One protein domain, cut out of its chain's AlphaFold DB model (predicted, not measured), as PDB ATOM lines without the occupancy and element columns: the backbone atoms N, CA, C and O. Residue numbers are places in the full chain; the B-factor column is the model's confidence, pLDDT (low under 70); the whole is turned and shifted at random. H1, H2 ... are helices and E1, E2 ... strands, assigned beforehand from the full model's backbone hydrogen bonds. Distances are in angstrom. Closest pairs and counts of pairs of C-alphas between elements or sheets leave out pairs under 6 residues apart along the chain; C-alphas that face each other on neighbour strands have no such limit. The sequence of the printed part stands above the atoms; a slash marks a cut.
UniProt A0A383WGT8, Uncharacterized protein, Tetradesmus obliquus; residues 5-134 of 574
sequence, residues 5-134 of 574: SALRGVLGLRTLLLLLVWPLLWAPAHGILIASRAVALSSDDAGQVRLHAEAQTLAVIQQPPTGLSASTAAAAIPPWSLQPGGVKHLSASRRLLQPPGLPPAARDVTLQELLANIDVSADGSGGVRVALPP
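This is residues 5 to 134 of the 574 residues of an uncharacterized protein of Tetradesmus obliquus (UniProt A0A383WGT8). At one end, helices H1, H2 and H3 form an up-and-down bundle, each running against the one before; H6 lies side by side with H3, and a small strand hairpin, E1 and E2, lies beyond H6 at the other end. Short H4 packs across H3. The printed part has 130 residues, mostly helix: seven named helices, then two antiparallel strands, order E1 - E2. It is compact, with a radius of gyration of the C-alphas of 15.2 A, and spans 47 by 37 by 21 A.

Find C-alpha 5 at (150.995, 186.413, 160.598); from there H1 runs 24.3 A to residue 21. Next come H2, residues 31 to 42, 15.5 A, and H3, residues 47 to 61, 20.5 A. H4 is residues 70 to 76, H5 79 to 82, H6 86 to 96, 15.1 A, and H7 111 to 116. E1 is residues 118 to 120; E2, residues 127 to 132, 15.3 A, ends at C-alpha 132 (184.472, 210.558, 158.639).

Look first at H1 and H2, a helical hairpin: they touch, closest at C-alphas 12 and 42, 5.7 A. H3, the hub, touches H6 at a shallow tilt of 23 degrees, closest at C-alphas 57 and 94, 5.4 A. With residues 58 to 61 alone, H3 touches H4, closest at C-alphas 58 and 73, 6.2 A. H3 and H5 only just touch, with 3 pairs of C-alphas within 8 A, as do H4 and H7. The closest C-alphas of H6 and E1, 89 and 120, are 6.3 A apart. In the hairpin E1 and E2, N 129 and O 119 are within hydrogen-bond range at 2.8 A. Every O i to N i+4 pair is in range in H1, H3, H4, H6 and H7, and 6 of 8 in H2; H5 is too short for one.

The C-alphas of Ala 6 and Pro 134 are farthest apart, at 49.4 A. The printed part has no cut; H6 to H7 is a long link. pLDDT is under 70 at residues 21 to 34, 64 to 65, 99 to 108 and 122 to 125.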
ATOM      1  N   SER A   5     150.896 185.122 159.905       73.81
ATOM      2  CA  SER A   5     150.995 186.413 160.598       73.81
ATOM      3  C   SER A   5     150.748 186.300 162.109       73.81
ATOM      4  O   SER A   5     151.517 186.842 162.902       73.81
ATOM      5  N   ALA A   6     149.735 185.536 162.530       75.81
ATOM      6  CA  ALA A   6     149.422 185.336 163.946       75.81
ATOM      7  C   ALA A   6     150.551 184.597 164.690       75.81
ATOM      8  O   ALA A   6     150.902 184.961 165.811       75.81
ATOM      9  N   LEU A   7     151.173 183.602 164.044       79.62
ATOM     10  CA  LEU A   7     152.332 182.889 164.593       79.62
ATOM     11  C   LEU A   7     153.550 183.810 164.772       79.62
ATOM     12  O   LEU A   7     154.216 183.734 165.805       79.62
ATOM     13  N   ARG A   8     153.813 184.720 163.823       78.56
ATOM     14  CA  ARG A   8     154.888 185.723 163.945       78.56
ATOM     15  C   ARG A   8     154.638 186.700 165.091       78.56
ATOM     16  O   ARG A   8     155.541 186.916 165.893       78.56
ATOM     17  N   GLY A   9     153.413 187.215 165.221       82.38
ATOM     18  CA  GLY A   9     153.029 188.090 166.335       82.38
ATOM     19  C   GLY A   9     153.254 187.430 167.700       82.38
ATOM     20  O   GLY A   9     153.858 188.031 168.587       82.38
ATOM     21  N   VAL A  10     152.875 186.155 167.846       84.31
ATOM     22  CA  VAL A  10     153.136 185.368 169.066       84.31
ATOM     23  C   VAL A  10     154.639 185.167 169.316       84.31
ATOM     24  O   VAL A  10     155.068 185.241 170.467       84.31
ATOM     25  N   LEU A  11     155.464 184.966 168.280       82.06
ATOM     26  CA  LEU A  11     156.928 184.907 168.427       82.06
ATOM     27  C   LEU A  11     157.533 186.254 168.849       82.06
ATOM     28  O   LEU A  11     158.406 186.272 169.720       82.06
ATOM     29  N   GLY A  12     157.068 187.368 168.281       81.31
ATOM     30  CA  GLY A  12     157.490 188.720 168.663       81.31
ATOM     31  C   GLY A  12     157.180 189.009 170.131       81.31
ATOM     32  O   GLY A  12     158.084 189.323 170.903       81.31
ATOM     33  N   LEU A  13     155.930 188.779 170.544       81.50
ATOM     34  CA  LEU A  13     155.463 188.979 171.921       81.50
ATOM     35  C   LEU A  13     156.193 188.048 172.910       81.50
ATOM     36  O   LEU A  13     156.650 188.495 173.959       81.50
ATOM     37  N   ARG A  14     156.409 186.773 172.549       86.44
ATOM     38  CA  ARG A  14     157.220 185.831 173.344       86.44
ATOM     39  C   ARG A  14     158.684 186.264 173.449       86.44
ATOM     40  O   ARG A  14     159.286 186.062 174.498       86.44
ATOM     41  N   THR A  15     159.259 186.850 172.402       81.12
ATOM     42  CA  THR A  15     160.645 187.349 172.433       81.12
ATOM     43  C   THR A  15     160.759 188.605 173.293       81.12
ATOM     44  O   THR A  15     161.694 188.703 174.081       81.12
ATOM     45  N   LEU A  16     159.789 189.522 173.215       79.12
ATOM     46  CA  LEU A  16     159.718 190.697 174.087       79.12
ATOM     47  C   LEU A  16     159.572 190.279 175.556       79.12
ATOM     48  O   LEU A  16     160.335 190.755 176.388       79.12
ATOM     49  N   LEU A  17     158.683 189.328 175.867       82.56
ATOM     50  CA  LEU A  17     158.558 188.743 177.210       82.56
ATOM     51  C   LEU A  17     159.873 188.107 177.688       82.56
ATOM     52  O   LEU A  17     160.290 188.356 178.813       82.56
ATOM     53  N   LEU A  18     160.553 187.328 176.840       80.81
ATOM     54  CA  LEU A  18     161.839 186.717 177.193       80.81
ATOM     55  C   LEU A  18     162.950 187.753 177.412       80.81
ATOM     56  O   LEU A  18     163.748 187.557 178.320       80.81
ATOM     57  N   LEU A  19     162.996 188.849 176.645       72.94
ATOM     58  CA  LEU A  19     163.933 189.956 176.885       72.94
ATOM     59  C   LEU A  19     163.606 190.714 178.177       72.94
ATOM     60  O   LEU A  19     164.513 191.023 178.941       72.94
ATOM     61  N   LEU A  20     162.327 191.004 178.424       70.69
ATOM     62  CA  LEU A  20     161.858 191.776 179.579       70.69
ATOM     63  C   LEU A  20     162.015 191.006 180.904       70.69
ATOM     64  O   LEU A  20     162.208 191.616 181.950       70.69
ATOM     65  N   VAL A  21     161.984 189.671 180.847       61.75
ATOM     66  CA  VAL A  21     162.306 188.762 181.963       61.75
ATOM     67  C   VAL A  21     163.820 188.489 182.075       61.75
ATOM     68  O   VAL A  21     164.279 187.990 183.102       61.75
ATOM     69  N   TRP A  22     164.633 188.824 181.064       63.72
ATOM     70  CA  TRP A  22     166.082 188.599 181.118       63.72
ATOM     71  C   TRP A  22     166.786 189.678 181.966       63.72
ATOM     72  O   TRP A  22     166.592 190.874 181.728       63.72
ATOM     73  N   PRO A  23     167.693 189.310 182.893       53.00
ATOM     74  CA  PRO A  23     168.313 190.253 183.832       53.00
ATOM     75  C   PRO A  23     169.240 191.323 183.212       53.00
ATOM     76  O   PRO A  23     169.779 192.138 183.950       53.00
ATOM     77  N   LEU A  24     169.411 191.374 181.882       53.09
ATOM     78  CA  LEU A  24     170.093 192.490 181.197       53.09
ATOM     79  C   LEU A  24     169.197 193.733 181.054       53.09
ATOM     80  O   LEU A  24     169.715 194.842 180.960       53.09
ATOM     81  N   LEU A  25     167.870 193.567 181.018       53.50
ATOM     82  CA  LEU A  25     166.919 194.684 180.937       53.50
ATOM     83  C   LEU A  25     166.407 195.124 182.313       53.50
ATOM     84  O   LEU A  25     165.978 196.265 182.470       53.50
ATOM     85  N   TRP A  26     166.461 194.237 183.311       47.62
ATOM     86  CA  TRP A  26     165.798 194.426 184.605       47.62
ATOM     87  C   TRP A  26     166.627 195.193 185.654       47.62
ATOM     88  O   TRP A  26     166.452 195.016 186.857       47.62
ATOM     89  N   ALA A  27     167.497 196.105 185.215       54.94
ATOM     90  CA  ALA A  27     167.957 197.185 186.084       54.94
ATOM     91  C   ALA A  27     166.895 198.309 186.078       54.94
ATOM     92  O   ALA A  27     166.435 198.704 185.001       54.94
ATOM     93  N   PRO A  28     166.491 198.863 187.237       44.47
ATOM     94  CA  PRO A  28     165.316 199.740 187.325       44.47
ATOM     95  C   PRO A  28     165.428 201.029 186.493       44.47
ATOM     96  O   PRO A  28     164.430 201.500 185.957       44.47
ATOM     97  N   ALA A  29     166.642 201.555 186.298       44.62
ATOM     98  CA  ALA A  29     166.893 202.719 185.441       44.62
ATOM     99  C   ALA A  29     166.913 202.405 183.926       44.62
ATOM    100  O   ALA A  29     167.069 203.316 183.116       44.62
ATOM    101  N   HIS A  30     166.836 201.132 183.521       55.94
ATOM    102  CA  HIS A  30     166.950 200.697 182.121       55.94
ATOM    103  C   HIS A  30     165.581 200.325 181.529       55.94
ATOM    104  O   HIS A  30     165.293 200.645 180.375       55.94
ATOM    105  N   GLY A  31     164.714 199.693 182.330       53.59
ATOM    106  CA  GLY A  31     163.475 199.072 181.852       53.59
ATOM    107  C   GLY A  31     162.512 199.999 181.099       53.59
ATOM    108  O   GLY A  31     161.961 199.586 180.087       53.59
ATOM    109  N   ILE A  32     162.320 201.250 181.534       54.53
ATOM    110  CA  ILE A  32     161.268 202.133 180.983       54.53
ATOM    111  C   ILE A  32     161.609 202.633 179.569       54.53
ATOM    112  O   ILE A  32     160.788 202.512 178.659       54.53
ATOM    113  N   LEU A  33     162.826 203.152 179.365       55.22
ATOM    114  CA  LEU A  33     163.288 203.627 178.051       55.22
ATOM    115  C   LEU A  33     163.451 202.482 177.044       55.22
ATOM    116  O   LEU A  33     163.239 202.678 175.848       55.22
ATOM    117  N   ILE A  34     163.796 201.283 177.521       66.19
ATOM    118  CA  ILE A  34     163.898 200.099 176.665       66.19
ATOM    119  C   ILE A  34     162.512 199.498 176.385       66.19
ATOM    120  O   ILE A  34     162.315 198.992 175.290       66.19
ATOM    121  N   ALA A  35     161.525 199.583 177.284       71.50
ATOM    122  CA  ALA A  35     160.196 198.997 177.064       71.50
ATOM    123  C   ALA A  35     159.440 199.636 175.888       71.50
ATOM    124  O   ALA A  35     158.952 198.918 175.015       71.50
ATOM    125  N   SER A  36     159.376 200.970 175.814       79.50
ATOM    126  CA  SER A  36     158.720 201.666 174.692       79.50
ATOM    127  C   SER A  36     159.439 201.400 173.363       79.50
ATOM    128  O   SER A  36     158.794 201.097 172.357       79.50
ATOM    129  N   ARG A  37     160.779 201.415 173.380       80.69
ATOM    130  CA  ARG A  37     161.620 201.069 172.228       80.69
ATOM    131  C   ARG A  37     161.443 199.603 171.813       80.69
ATOM    132  O   ARG A  37     161.304 199.329 170.630       80.69
ATOM    133  N   ALA A  38     161.346 198.670 172.758       82.31
ATOM    134  CA  ALA A  38     161.125 197.249 172.498       82.31
ATOM    135  C   ALA A  38     159.743 196.973 171.890       82.31
ATOM    136  O   ALA A  38     159.648 196.172 170.961       82.31
ATOM    137  N   VAL A  39     158.695 197.670 172.344       83.38
ATOM    138  CA  VAL A  39     157.369 197.617 171.710       83.38
ATOM    139  C   VAL A  39     157.453 198.104 170.259       83.38
ATOM    140  O   VAL A  39     157.028 197.377 169.362       83.38
ATOM    141  N   ALA A  40     158.086 199.256 170.009       83.00
ATOM    142  CA  ALA A  40     158.274 199.812 168.662       83.00
ATOM    143  C   ALA A  40     159.215 198.984 167.758       83.00
ATOM    144  O   ALA A  40     159.103 199.028 166.538       83.00
ATOM    145  N   LEU A  41     160.133 198.199 168.328       81.00
ATOM    146  CA  LEU A  41     160.908 197.207 167.576       81.00
ATOM    147  C   LEU A  41     160.056 195.974 167.250       81.00
ATOM    148  O   LEU A  41     160.230 195.395 166.183       81.00
ATOM    149  N   SER A  42     159.150 195.568 168.147       82.06
ATOM    150  CA  SER A  42     158.335 194.349 168.028       82.06
ATOM    151  C   SER A  42     157.121 194.446 167.096       82.06
ATOM    152  O   SER A  42     156.537 193.409 166.788       82.06
ATOM    153  N   SER A  43     156.738 195.650 166.650       81.19
ATOM    154  CA  SER A  43     155.562 195.877 165.793       81.19
ATOM    155  C   SER A  43     155.687 195.313 164.378       81.19
ATOM    156  O   SER A  43     154.675 195.053 163.730       81.19
ATOM    157  N   ASP A  44     156.915 195.134 163.892       83.69
ATOM    158  CA  ASP A  44     157.197 194.767 162.506       83.69
ATOM    159  C   ASP A  44     157.420 193.252 162.360       83.69
ATOM    160  O   ASP A  44     157.922 192.594 163.273       83.69
ATOM    161  N   ASP A  45     157.183 192.700 161.164       80.19
ATOM    162  CA  ASP A  45     157.503 191.298 160.819       80.19
ATOM    163  C   ASP A  45     158.969 190.911 161.125       80.19
ATOM    164  O   ASP A  45     159.270 189.758 161.436       80.19
ATOM    165  N   ALA A  46     159.894 191.876 161.059       84.19
ATOM    166  CA  ALA A  46     161.313 191.700 161.378       84.19
ATOM    167  C   ALA A  46     161.655 191.940 162.866       84.19
ATOM    168  O   ALA A  46     162.831 191.909 163.244       84.19
ATOM    169  N   GLY A  47     160.663 192.203 163.719       86.44
ATOM    170  CA  GLY A  47     160.856 192.755 165.060       86.44
ATOM    171  C   GLY A  47     161.636 191.862 166.018       86.44
ATOM    172  O   GLY A  47     162.478 192.349 166.769       86.44
ATOM    173  N   GLN A  48     161.466 190.540 165.921       87.31
ATOM    174  CA  GLN A  48     162.291 189.569 166.651       87.31
ATOM    175  C   GLN A  48     163.785 189.706 166.301       87.31
ATOM    176  O   GLN A  48     164.644 189.671 167.184       87.31
ATOM    177  N   VAL A  49     164.097 189.897 165.015       88.25
ATOM    178  CA  VAL A  49     165.472 190.038 164.515       88.25
ATOM    179  C   VAL A  49     166.049 191.399 164.908       88.25
ATOM    180  O   VAL A  49     167.203 191.464 165.327       88.25
ATOM    181  N   ARG A  50     165.246 192.474 164.850       87.50
ATOM    182  CA  ARG A  50     165.630 193.803 165.352       87.50
ATOM    183  C   ARG A  50     165.925 193.796 166.850       87.50
ATOM    184  O   ARG A  50     167.006 194.229 167.227       87.50
ATOM    185  N   LEU A  51     165.024 193.272 167.689       88.00
ATOM    186  CA  LEU A  51     165.218 193.170 169.144       88.00
ATOM    187  C   LEU A  51     166.525 192.448 169.489       88.00
ATOM    188  O   LEU A  51     167.297 192.917 170.322       88.00
ATOM    189  N   HIS A  52     166.802 191.329 168.816       87.00
ATOM    190  CA  HIS A  52     168.026 190.564 169.028       87.00
ATOM    191  C   HIS A  52     169.281 191.309 168.534       87.00
ATOM    192  O   HIS A  52     170.289 191.340 169.239       87.00
ATOM    193  N   ALA A  53     169.227 191.952 167.362       88.75
ATOM    194  CA  ALA A  53     170.329 192.765 166.845       88.75
ATOM    195  C   ALA A  53     170.612 193.991 167.730       88.75
ATOM    196  O   ALA A  53     171.775 194.308 167.979       88.75
ATOM    197  N   GLU A  54     169.576 194.654 168.245       89.31
ATOM    198  CA  GLU A  54     169.719 195.823 169.110       89.31
ATOM    199  C   GLU A  54     170.259 195.422 170.486       89.31
ATOM    200  O   GLU A  54     171.241 196.006 170.932       89.31
ATOM    201  N   ALA A  55     169.750 194.346 171.099       87.62
ATOM    202  CA  ALA A  55     170.306 193.797 172.339       87.62
ATOM    203  C   ALA A  55     171.784 193.386 172.193       87.62
ATOM    204  O   ALA A  55     172.602 193.691 173.061       87.62
ATOM    205  N   GLN A  56     172.165 192.758 171.073       88.62
ATOM    206  CA  GLN A  56     173.569 192.436 170.780       88.62
ATOM    207  C   GLN A  56     174.448 193.669 170.519       88.62
ATOM    208  O   GLN A  56     175.662 193.591 170.705       88.62
ATOM    209  N   THR A  57     173.865 194.784 170.073       88.81
ATOM    210  CA  THR A  57     174.587 196.042 169.821       88.81
ATOM    211  C   THR A  57     174.744 196.835 171.118       88.81
ATOM    212  O   THR A  57     175.855 197.245 171.440       88.81
ATOM    213  N   LEU A  58     173.688 196.934 171.934       87.81
ATOM    214  CA  LEU A  58     173.730 197.471 173.300       87.81
ATOM    215  C   LEU A  58     174.765 196.742 174.164       87.81
ATOM    216  O   LEU A  58     175.567 197.395 174.822       87.81
ATOM    217  N   ALA A  59     174.805 195.407 174.113       84.44
ATOM    218  CA  ALA A  59     175.783 194.615 174.861       84.44
ATOM    219  C   ALA A  59     177.242 194.883 174.436       84.44
ATOM    220  O   ALA A  59     178.134 194.770 175.268       84.44
ATOM    221  N   VAL A  60     177.493 195.254 173.174       86.31
ATOM    222  CA  VAL A  60     178.828 195.674 172.705       86.31
ATOM    223  C   VAL A  60     179.133 197.114 173.134       86.31
ATOM    224  O   VAL A  60     180.228 197.374 173.610       86.31
ATOM    225  N   ILE A  61     178.164 198.032 173.053       85.62
ATOM    226  CA  ILE A  61     178.330 199.441 173.466       85.62
ATOM    227  C   ILE A  61     178.551 199.586 174.991       85.62
ATOM    228  O   ILE A  61     179.258 200.495 175.433       85.62
ATOM    229  N   GLN A  62     177.984 198.685 175.798       85.94
ATOM    230  CA  GLN A  62     178.174 198.641 177.256       85.94
ATOM    231  C   GLN A  62     179.504 197.997 177.685       85.94
ATOM    232  O   GLN A  62     179.924 198.167 178.828       85.94
ATOM    233  N   GLN A  63     180.178 197.249 176.806       82.38
ATOM    234  CA  GLN A  63     181.473 196.648 177.128       82.38
ATOM    235  C   GLN A  63     182.596 197.702 177.105       82.38
ATOM    236  O   GLN A  63     182.526 198.680 176.357       82.38
ATOM    237  N   PRO A  64     183.670 197.530 177.897       67.31
ATOM    238  CA  PRO A  64     184.914 198.260 177.672       67.31
ATOM    239  C   PRO A  64     185.439 197.959 176.253       67.31
ATOM    240  O   PRO A  64     185.405 196.798 175.839       67.31
ATOM    241  N   PRO A  65     185.933 198.957 175.495       67.50
ATOM    242  CA  PRO A  65     186.379 200.270 175.964       67.50
ATOM    243  C   PRO A  65     185.296 201.357 176.030       67.50
ATOM    244  O   PRO A  65     185.556 202.404 176.611       67.50
ATOM    245  N   THR A  66     184.113 201.155 175.444       73.38
ATOM    246  CA  THR A  66     183.109 202.223 175.291       73.38
ATOM    247  C   THR A  66     182.336 202.511 176.573       73.38
ATOM    248  O   THR A  66     182.007 203.665 176.826       73.38
ATOM    249  N   GLY A  67     182.073 201.484 177.392       79.62
ATOM    250  CA  GLY A  67     181.663 201.621 178.797       79.62
ATOM    251  C   GLY A  67     180.397 202.447 179.066       79.62
ATOM    252  O   GLY A  67     180.191 202.885 180.198       79.62
ATOM    253  N   LEU A  68     179.558 202.696 178.054       80.88
ATOM    254  CA  LEU A  68     178.383 203.548 178.207       80.88
ATOM    255  C   LEU A  68     177.337 202.877 179.099       80.88
ATOM    256  O   LEU A  68     177.052 201.686 178.966       80.88
ATOM    257  N   SER A  69     176.691 203.676 179.951       82.81
ATOM    258  CA  SER A  69     175.491 203.244 180.671       82.81
ATOM    259  C   SER A  69     174.416 202.783 179.678       82.81
ATOM    260  O   SER A  69     174.310 203.316 178.571       82.81
ATOM    261  N   ALA A  70     173.581 201.809 180.055       72.56
ATOM    262  CA  ALA A  70     172.580 201.267 179.135       72.56
ATOM    263  C   ALA A  70     171.570 202.317 178.640       72.56
ATOM    264  O   ALA A  70     171.088 202.205 177.515       72.56
ATOM    265  N   SER A  71     171.272 203.347 179.440       77.19
ATOM    266  CA  SER A  71     170.415 204.470 179.042       77.19
ATOM    267  C   SER A  71     171.092 205.363 178.000       77.19
ATOM    268  O   SER A  71     170.475 205.668 176.980       77.19
ATOM    269  N   THR A  72     172.368 205.724 178.184       80.25
ATOM    270  CA  THR A  72     173.138 206.471 177.173       80.25
ATOM    271  C   THR A  72     173.352 205.633 175.911       80.25
ATOM    272  O   THR A  72     173.202 206.152 174.810       80.25
ATOM    273  N   ALA A  73     173.608 204.328 176.037       80.75
ATOM    274  CA  ALA A  73     173.702 203.408 174.905       80.75
ATOM    275  C   ALA A  73     172.375 203.318 174.124       80.75
ATOM    276  O   ALA A  73     172.373 203.435 172.902       80.75
ATOM    277  N   ALA A  74     171.237 203.179 174.813       79.06
ATOM    278  CA  ALA A  74     169.910 203.137 174.190       79.06
ATOM    279  C   ALA A  74     169.476 204.480 173.578       79.06
ATOM    280  O   ALA A  74     168.691 204.479 172.629       79.06
ATOM    281  N   ALA A  75     169.992 205.608 174.075       79.62
ATOM    282  CA  ALA A  75     169.827 206.922 173.454       79.62
ATOM    283  C   ALA A  75     170.755 207.124 172.240       79.62
ATOM    284  O   ALA A  75     170.363 207.773 171.275       79.62
ATOM    285  N   ALA A  76     171.962 206.546 172.264       80.31
ATOM    286  CA  ALA A  76     172.941 206.647 171.182       80.31
ATOM    287  C   ALA A  76     172.557 205.833 169.933       80.31
ATOM    288  O   ALA A  76     172.943 206.217 168.833       80.31
ATOM    289  N   ILE A  77     171.792 204.737 170.068       83.56
ATOM    290  CA  ILE A  77     171.282 203.995 168.903       83.56
ATOM    291  C   ILE A  77     170.237 204.865 168.170       83.56
ATOM    292  O   ILE A  77     169.165 205.124 168.733       83.56
ATOM    293  N   PRO A  78     170.481 205.293 166.915       83.94
ATOM    294  CA  PRO A  78     169.624 206.272 166.243       83.94
ATOM    295  C   PRO A  78     168.206 205.746 165.947       83.94
ATOM    296  O   PRO A  78     167.981 204.531 165.926       83.94
ATOM    297  N   PRO A  79     167.233 206.634 165.656       81.19
ATOM    298  CA  PRO A  79     165.864 206.230 165.323       81.19
ATOM    299  C   PRO A  79     165.758 205.408 164.026       81.19
ATOM    300  O   PRO A  79     164.755 204.724 163.833       81.19
ATOM    301  N   TRP A  80     166.789 205.386 163.166       81.62
ATOM    302  CA  TRP A  80     166.816 204.492 162.002       81.62
ATOM    303  C   TRP A  80     166.824 202.999 162.376       81.62
ATOM    304  O   TRP A  80     166.500 202.170 161.526       81.62
ATOM    305  N   SER A  81     167.116 202.607 163.630       83.38
ATOM    306  CA  SER A  81     167.043 201.183 164.020       83.38
ATOM    307  C   SER A  81     165.612 200.633 163.943       83.38
ATOM    308  O   SER A  81     165.423 199.442 163.683       83.38
ATOM    309  N   LEU A  82     164.616 201.519 164.061       84.06
ATOM    310  CA  LEU A  82     163.186 201.240 163.920       84.06
ATOM    311  C   LEU A  82     162.719 201.163 162.452       84.06
ATOM    312  O   LEU A  82     161.590 200.759 162.199       84.06
ATOM    313  N   GLN A  83     163.552 201.527 161.470       89.50
ATOM    314  CA  GLN A  83     163.152 201.559 160.056       89.50
ATOM    315  C   GLN A  83     163.371 200.213 159.330       89.50
ATOM    316  O   GLN A  83     164.146 199.354 159.783       89.50
ATOM    317  N   PRO A  84     162.692 199.965 158.189       80.19
ATOM    318  CA  PRO A  84     162.973 198.830 157.306       80.19
ATOM    319  C   PRO A  84     164.412 198.886 156.767       80.19
ATOM    320  O   PRO A  84     164.721 199.618 155.837       80.19
ATOM    321  N   GLY A  85     165.311 198.120 157.389       85.75
ATOM    322  CA  GLY A  85     166.755 198.189 157.138       85.75
ATOM    323  C   GLY A  85     167.598 198.295 158.410       85.75
ATOM    324  O   GLY A  85     168.755 197.882 158.388       85.75
ATOM    325  N   GLY A  86     167.018 198.716 159.541       89.56
ATOM    326  CA  GLY A  86     167.729 198.941 160.810       89.56
ATOM    327  C   GLY A  86     168.583 197.764 161.307       89.56
ATOM    328  O   GLY A  86     169.639 197.985 161.883       89.56
ATOM    329  N   VAL A  87     168.212 196.512 160.999       91.06
ATOM    330  CA  VAL A  87     169.041 195.315 161.275       91.06
ATOM    331  C   VAL A  87     170.401 195.378 160.558       91.06
ATOM    332  O   VAL A  87     171.428 195.028 161.144       91.06
ATOM    333  N   LYS A  88     170.435 195.843 159.301       89.94
ATOM    334  CA  LYS A  88     171.672 195.994 158.520       89.94
ATOM    335  C   LYS A  88     172.571 197.061 159.149       89.94
ATOM    336  O   LYS A  88     173.721 196.756 159.446       89.94
ATOM    337  N   HIS A  89     172.036 198.246 159.451       87.19
ATOM    338  CA  HIS A  89     172.797 199.311 160.120       87.19
ATOM    339  C   HIS A  89     173.275 198.890 161.521       87.19
ATOM    340  O   HIS A  89     174.454 199.061 161.821       87.19
ATOM    341  N   LEU A  90     172.431 198.266 162.357       90.44
ATOM    342  CA  LEU A  90     172.825 197.736 163.675       90.44
ATOM    343  C   LEU A  90     173.968 196.716 163.562       90.44
ATOM    344  O   LEU A  90     174.950 196.802 164.292       90.44
ATOM    345  N   SER A  91     173.878 195.768 162.624       89.12
ATOM    346  CA  SER A  91     174.921 194.750 162.433       89.12
ATOM    347  C   SER A  91     176.218 195.301 161.818       89.12
ATOM    348  O   SER A  91     177.296 194.825 162.179       89.12
ATOM    349  N   ALA A  92     176.144 196.332 160.968       87.56
ATOM    350  CA  ALA A  92     177.308 197.083 160.492       87.56
ATOM    351  C   ALA A  92     177.967 197.870 161.638       87.56
ATOM    352  O   ALA A  92     179.158 197.704 161.892       87.56
ATOM    353  N   SER A  93     177.173 198.628 162.401       88.56
ATOM    354  CA  SER A  93     177.607 199.366 163.596       88.56
ATOM    355  C   SER A  93     178.297 198.442 164.596       88.56
ATOM    356  O   SER A  93     179.425 198.693 165.003       88.56
ATOM    357  N   ARG A  94     177.676 197.305 164.932       89.69
ATOM    358  CA  ARG A  94     178.241 196.306 165.849       89.69
ATOM    359  C   ARG A  94     179.583 195.737 165.374       89.69
ATOM    360  O   ARG A  94     180.416 195.418 166.214       89.69
ATOM    361  N   ARG A  95     179.802 195.603 164.060       85.06
ATOM    362  CA  ARG A  95     181.087 195.157 163.486       85.06
ATOM    363  C   ARG A  95     182.149 196.260 163.522       85.06
ATOM    364  O   ARG A  95     183.288 195.966 163.862       85.06
ATOM    365  N   LEU A  96     181.775 197.507 163.230       86.50
ATOM    366  CA  LEU A  96     182.660 198.678 163.317       86.50
ATOM    367  C   LEU A  96     183.096 198.969 164.762       86.50
ATOM    368  O   LEU A  96     184.244 199.323 164.998       86.50
ATOM    369  N   LEU A  97     182.203 198.754 165.730       82.56
ATOM    370  CA  LEU A  97     182.459 198.921 167.165       82.56
ATOM    371  C   LEU A  97     183.302 197.794 167.789       82.56
ATOM    372  O   LEU A  97     183.703 197.907 168.946       82.56
ATOM    373  N   GLN A  98     183.562 196.695 167.073       83.44
ATOM    374  CA  GLN A  98     184.363 195.584 167.594       83.44
ATOM    375  C   GLN A  98     185.866 195.773 167.309       83.44
ATOM    376  O   GLN A  98     186.227 196.351 166.284       83.44
ATOM    377  N   PRO A  99     186.773 195.252 168.166       60.28
ATOM    378  CA  PRO A  99     188.204 195.574 168.119       60.28
ATOM    379  C   PRO A  99     188.947 195.438 166.773       60.28
ATOM    380  O   PRO A  99     189.821 196.271 166.541       60.28
ATOM    381  N   PRO A 100     188.661 194.463 165.878       62.72
ATOM    382  CA  PRO A 100     189.321 194.403 164.569       62.72
ATOM    383  C   PRO A 100     188.718 195.356 163.519       62.72
ATOM    384  O   PRO A 100     189.301 195.510 162.452       62.72
ATOM    385  N   GLY A 101     187.555 195.962 163.785       62.12
ATOM    386  CA  GLY A 101     186.842 196.848 162.858       62.12
ATOM    387  C   GLY A 101     187.120 198.342 163.045       62.12
ATOM    388  O   GLY A 101     186.858 199.114 162.125       62.12
ATOM    389  N   LEU A 102     187.659 198.756 164.200       69.38
ATOM    390  CA  LEU A 102     187.887 200.166 164.532       69.38
ATOM    391  C   LEU A 102     189.369 200.559 164.325       69.38
ATOM    392  O   LEU A 102     190.204 200.256 165.189       69.38
ATOM    393  N   PRO A 103     189.735 201.235 163.213       67.06
ATOM    394  CA  PRO A 103     191.111 201.672 162.988       67.06
ATOM    395  C   PRO A 103     191.537 202.690 164.060       67.06
ATOM    396  O   PRO A 103     190.693 203.426 164.574       67.06
ATOM    397  N   PRO A 104     192.836 202.782 164.406       57.44
ATOM    398  CA  PRO A 104     193.292 203.616 165.520       57.44
ATOM    399  C   PRO A 104     192.915 205.098 165.368       57.44
ATOM    400  O   PRO A 104     192.545 205.716 166.357       57.44
ATOM    401  N   ALA A 105     192.900 205.628 164.140       57.34
ATOM    402  CA  ALA A 105     192.495 207.005 163.839       57.34
ATOM    403  C   ALA A 105     190.976 207.280 163.941       57.34
ATOM    404  O   ALA A 105     190.561 208.428 163.827       57.34
ATOM    405  N   ALA A 106     190.137 206.255 164.135       60.12
ATOM    406  CA  ALA A 106     188.693 206.405 164.352       60.12
ATOM    407  C   ALA A 106     188.289 206.272 165.833       60.12
ATOM    408  O   ALA A 106     187.103 206.311 166.146       60.12
ATOM    409  N   ARG A 107     189.256 206.106 166.750       61.34
ATOM    410  CA  ARG A 107     188.996 205.974 168.196       61.34
ATOM    411  C   ARG A 107     188.577 207.283 168.864       61.34
ATOM    412  O   ARG A 107     187.930 207.233 169.904       61.34
ATOM    413  N   ASP A 108     188.911 208.410 168.241       55.00
ATOM    414  CA  ASP A 108     188.624 209.757 168.744       55.00
ATOM    415  C   ASP A 108     187.299 210.331 168.198       55.00
ATOM    416  O   ASP A 108     186.840 211.376 168.654       55.00
ATOM    417  N   VAL A 109     186.661 209.652 167.231       72.69
ATOM    418  CA  VAL A 109     185.324 210.012 166.726       72.69
ATOM    419  C   VAL A 109     184.283 209.570 167.748       72.69
ATOM    420  O   VAL A 109     184.323 208.431 168.222       72.69
ATOM    421  N   THR A 110     183.322 210.432 168.091       80.12
ATOM    422  CA  THR A 110     182.323 210.049 169.094       80.12
ATOM    423  C   THR A 110     181.442 208.910 168.578       80.12
ATOM    424  O   THR A 110     181.095 208.834 167.399       80.12
ATOM    425  N   LEU A 111     181.010 208.027 169.484       77.94
ATOM    426  CA  LEU A 111     180.096 206.926 169.151       77.94
ATOM    427  C   LEU A 111     178.807 207.422 168.484       77.94
ATOM    428  O   LEU A 111     178.236 206.723 167.653       77.94
ATOM    429  N   GLN A 112     178.363 208.629 168.836       79.25
ATOM    430  CA  GLN A 112     177.165 209.247 168.289       79.25
ATOM    431  C   GLN A 112     177.371 209.731 166.846       79.25
ATOM    432  O   GLN A 112     176.504 209.486 166.013       79.25
ATOM    433  N   GLU A 113     178.518 210.333 166.516       81.56
ATOM    434  CA  GLU A 113     178.884 210.661 165.128       81.56
ATOM    435  C   GLU A 113     179.096 209.398 164.290       81.56
ATOM    436  O   GLU A 113     178.587 209.303 163.176       81.56
ATOM    437  N   LEU A 114     179.788 208.390 164.832       83.06
ATOM    438  CA  LEU A 114     180.025 207.130 164.128       83.06
ATOM    439  C   LEU A 114     178.708 206.392 163.837       83.06
ATOM    440  O   LEU A 114     178.550 205.853 162.748       83.06
ATOM    441  N   LEU A 115     177.733 206.416 164.753       83.38
ATOM    442  CA  LEU A 115     176.386 205.872 164.522       83.38
ATOM    443  C   LEU A 115     175.515 206.757 163.611       83.38
ATOM    444  O   LEU A 115     174.667 206.230 162.889       83.38
ATOM    445  N   ALA A 116     175.707 208.078 163.609       81.06
ATOM    446  CA  ALA A 116     175.002 208.989 162.704       81.06
ATOM    447  C   ALA A 116     175.495 208.872 161.249       81.06
ATOM    448  O   ALA A 116     174.693 208.985 160.324       81.06
ATOM    449  N   ASN A 117     176.787 208.598 161.052       83.19
ATOM    450  CA  ASN A 117     177.453 208.646 159.749       83.19
ATOM    451  C   ASN A 117     177.587 207.273 159.051       83.19
ATOM    452  O   ASN A 117     178.283 207.183 158.036       83.19
ATOM    453  N   ILE A 118     176.946 206.216 159.574       84.19
ATOM    454  CA  ILE A 118     176.824 204.902 158.912       84.19
ATOM    455  C   ILE A 118     175.618 204.911 157.968       84.19
ATOM    456  O   ILE A 118     174.478 204.648 158.368       84.19
ATOM    457  N   ASP A 119     175.899 205.143 156.691       81.88
ATOM    458  CA  ASP A 119     174.969 204.866 155.602       81.88
ATOM    459  C   ASP A 119     175.191 203.434 155.081       81.88
ATOM    460  O   ASP A 119     176.321 202.942 154.985       81.88
ATOM    461  N   VAL A 120     174.107 202.727 154.771       77.69
ATOM    462  CA  VAL A 120     174.134 201.350 154.260       77.69
ATOM    463  C   VAL A 120     173.321 201.333 152.983       77.69
ATOM    464  O   VAL A 120     172.093 201.389 153.027       77.69
ATOM    465  N   SER A 121     174.013 201.242 151.847       75.62
ATOM    466  CA  SER A 121     173.384 201.512 150.558       75.62
ATOM    467  C   SER A 121     172.211 200.566 150.289       75.62
ATOM    468  O   SER A 121     172.330 199.335 150.351       75.62
ATOM    469  N   ALA A 122     171.052 201.155 149.988       60.84
ATOM    470  CA  ALA A 122     169.818 200.426 149.705       60.84
ATOM    471  C   ALA A 122     169.848 199.696 148.346       60.84
ATOM    472  O   ALA A 122     169.038 198.800 148.122       60.84
ATOM    473  N   ASP A 123     170.810 200.038 147.480       65.62
ATOM    474  CA  ASP A 123     171.028 199.494 146.128       65.62
ATOM    475  C   ASP A 123     171.343 197.983 146.061       65.62
ATOM    476  O   ASP A 123     171.423 197.415 144.974       65.62
ATOM    477  N   GLY A 124     171.538 197.320 147.203       58.94
ATOM    478  CA  GLY A 124     171.857 195.893 147.273       58.94
ATOM    479  C   GLY A 124     173.335 195.548 147.052       58.94
ATOM    480  O   GLY A 124     173.704 194.392 147.247       58.94
ATOM    481  N   SER A 125     174.199 196.524 146.749       68.69
ATOM    482  CA  SER A 125     175.654 196.343 146.590       68.69
ATOM    483  C   SER A 125     176.357 195.849 147.856       68.69
ATOM    484  O   SER A 125     177.467 195.323 147.793       68.69
ATOM    485  N   GLY A 126     175.739 196.057 149.022       73.00
ATOM    486  CA  GLY A 126     176.364 195.780 150.310       73.00
ATOM    487  C   GLY A 126     177.505 196.746 150.647       73.00
ATOM    488  O   GLY A 126     178.384 196.388 151.424       73.00
ATOM    489  N   GLY A 127     177.527 197.954 150.079       76.00
ATOM    490  CA  GLY A 127     178.411 199.017 150.554       76.00
ATOM    491  C   GLY A 127     177.926 199.597 151.886       76.00
ATOM    492  O   GLY A 127     176.837 200.170 151.949       76.00
ATOM    493  N   VAL A 128     178.748 199.497 152.933       79.62
ATOM    494  CA  VAL A 128     178.662 200.390 154.099       79.62
ATOM    495  C   VAL A 128     179.516 201.611 153.787       79.62
ATOM    496  O   VAL A 128     180.694 201.472 153.447       79.62
ATOM    497  N   ARG A 129     178.936 202.803 153.896       81.19
ATOM    498  CA  ARG A 129     179.654 204.071 153.773       81.19
ATOM    499  C   ARG A 129     179.761 204.698 155.152       81.19
ATOM    500  O   ARG A 129     178.750 204.902 155.816       81.19
ATOM    501  N   VAL A 130     180.983 205.011 155.568       81.44
ATOM    502  CA  VAL A 130     181.237 205.798 156.779       81.44
ATOM    503  C   VAL A 130     181.800 207.143 156.349       81.44
ATOM    504  O   VAL A 130     182.900 207.210 155.800       81.44
ATOM    505  N   ALA A 131     181.041 208.214 156.576       78.38
ATOM    506  CA  ALA A 131     181.534 209.574 156.386       78.38
ATOM    507  C   ALA A 131     182.312 210.006 157.636       78.38
ATOM    508  O   ALA A 131     181.722 210.297 158.678       78.38
ATOM    509  N   LEU A 132     183.642 210.035 157.557       76.62
ATOM    510  CA  LEU A 132     184.472 210.558 158.639       76.62
ATOM    511  C   LEU A 132     184.559 212.093 158.542       76.62
ATOM    512  O   LEU A 132     184.701 212.622 157.430       76.62
ATOM    513  N   PRO A 133     184.488 212.820 159.676       73.00
ATOM    514  CA  PRO A 133     184.693 214.263 159.682       73.00
ATOM    515  C   PRO A 133     186.106 214.601 159.170       73.00
ATOM    516  O   PRO A 133     187.040 213.821 159.380       73.00
ATOM    517  N   PRO A 134     186.295 215.744 158.482       72.75
ATOM    518  CA  PRO A 134     187.600 216.127 157.961       72.75
ATOM    519  C   PRO A 134     188.572 216.385 159.118       72.75
ATOM    520  O   PRO A 134     188.419 217.345 159.872       72.75
TER     521      PRO A 134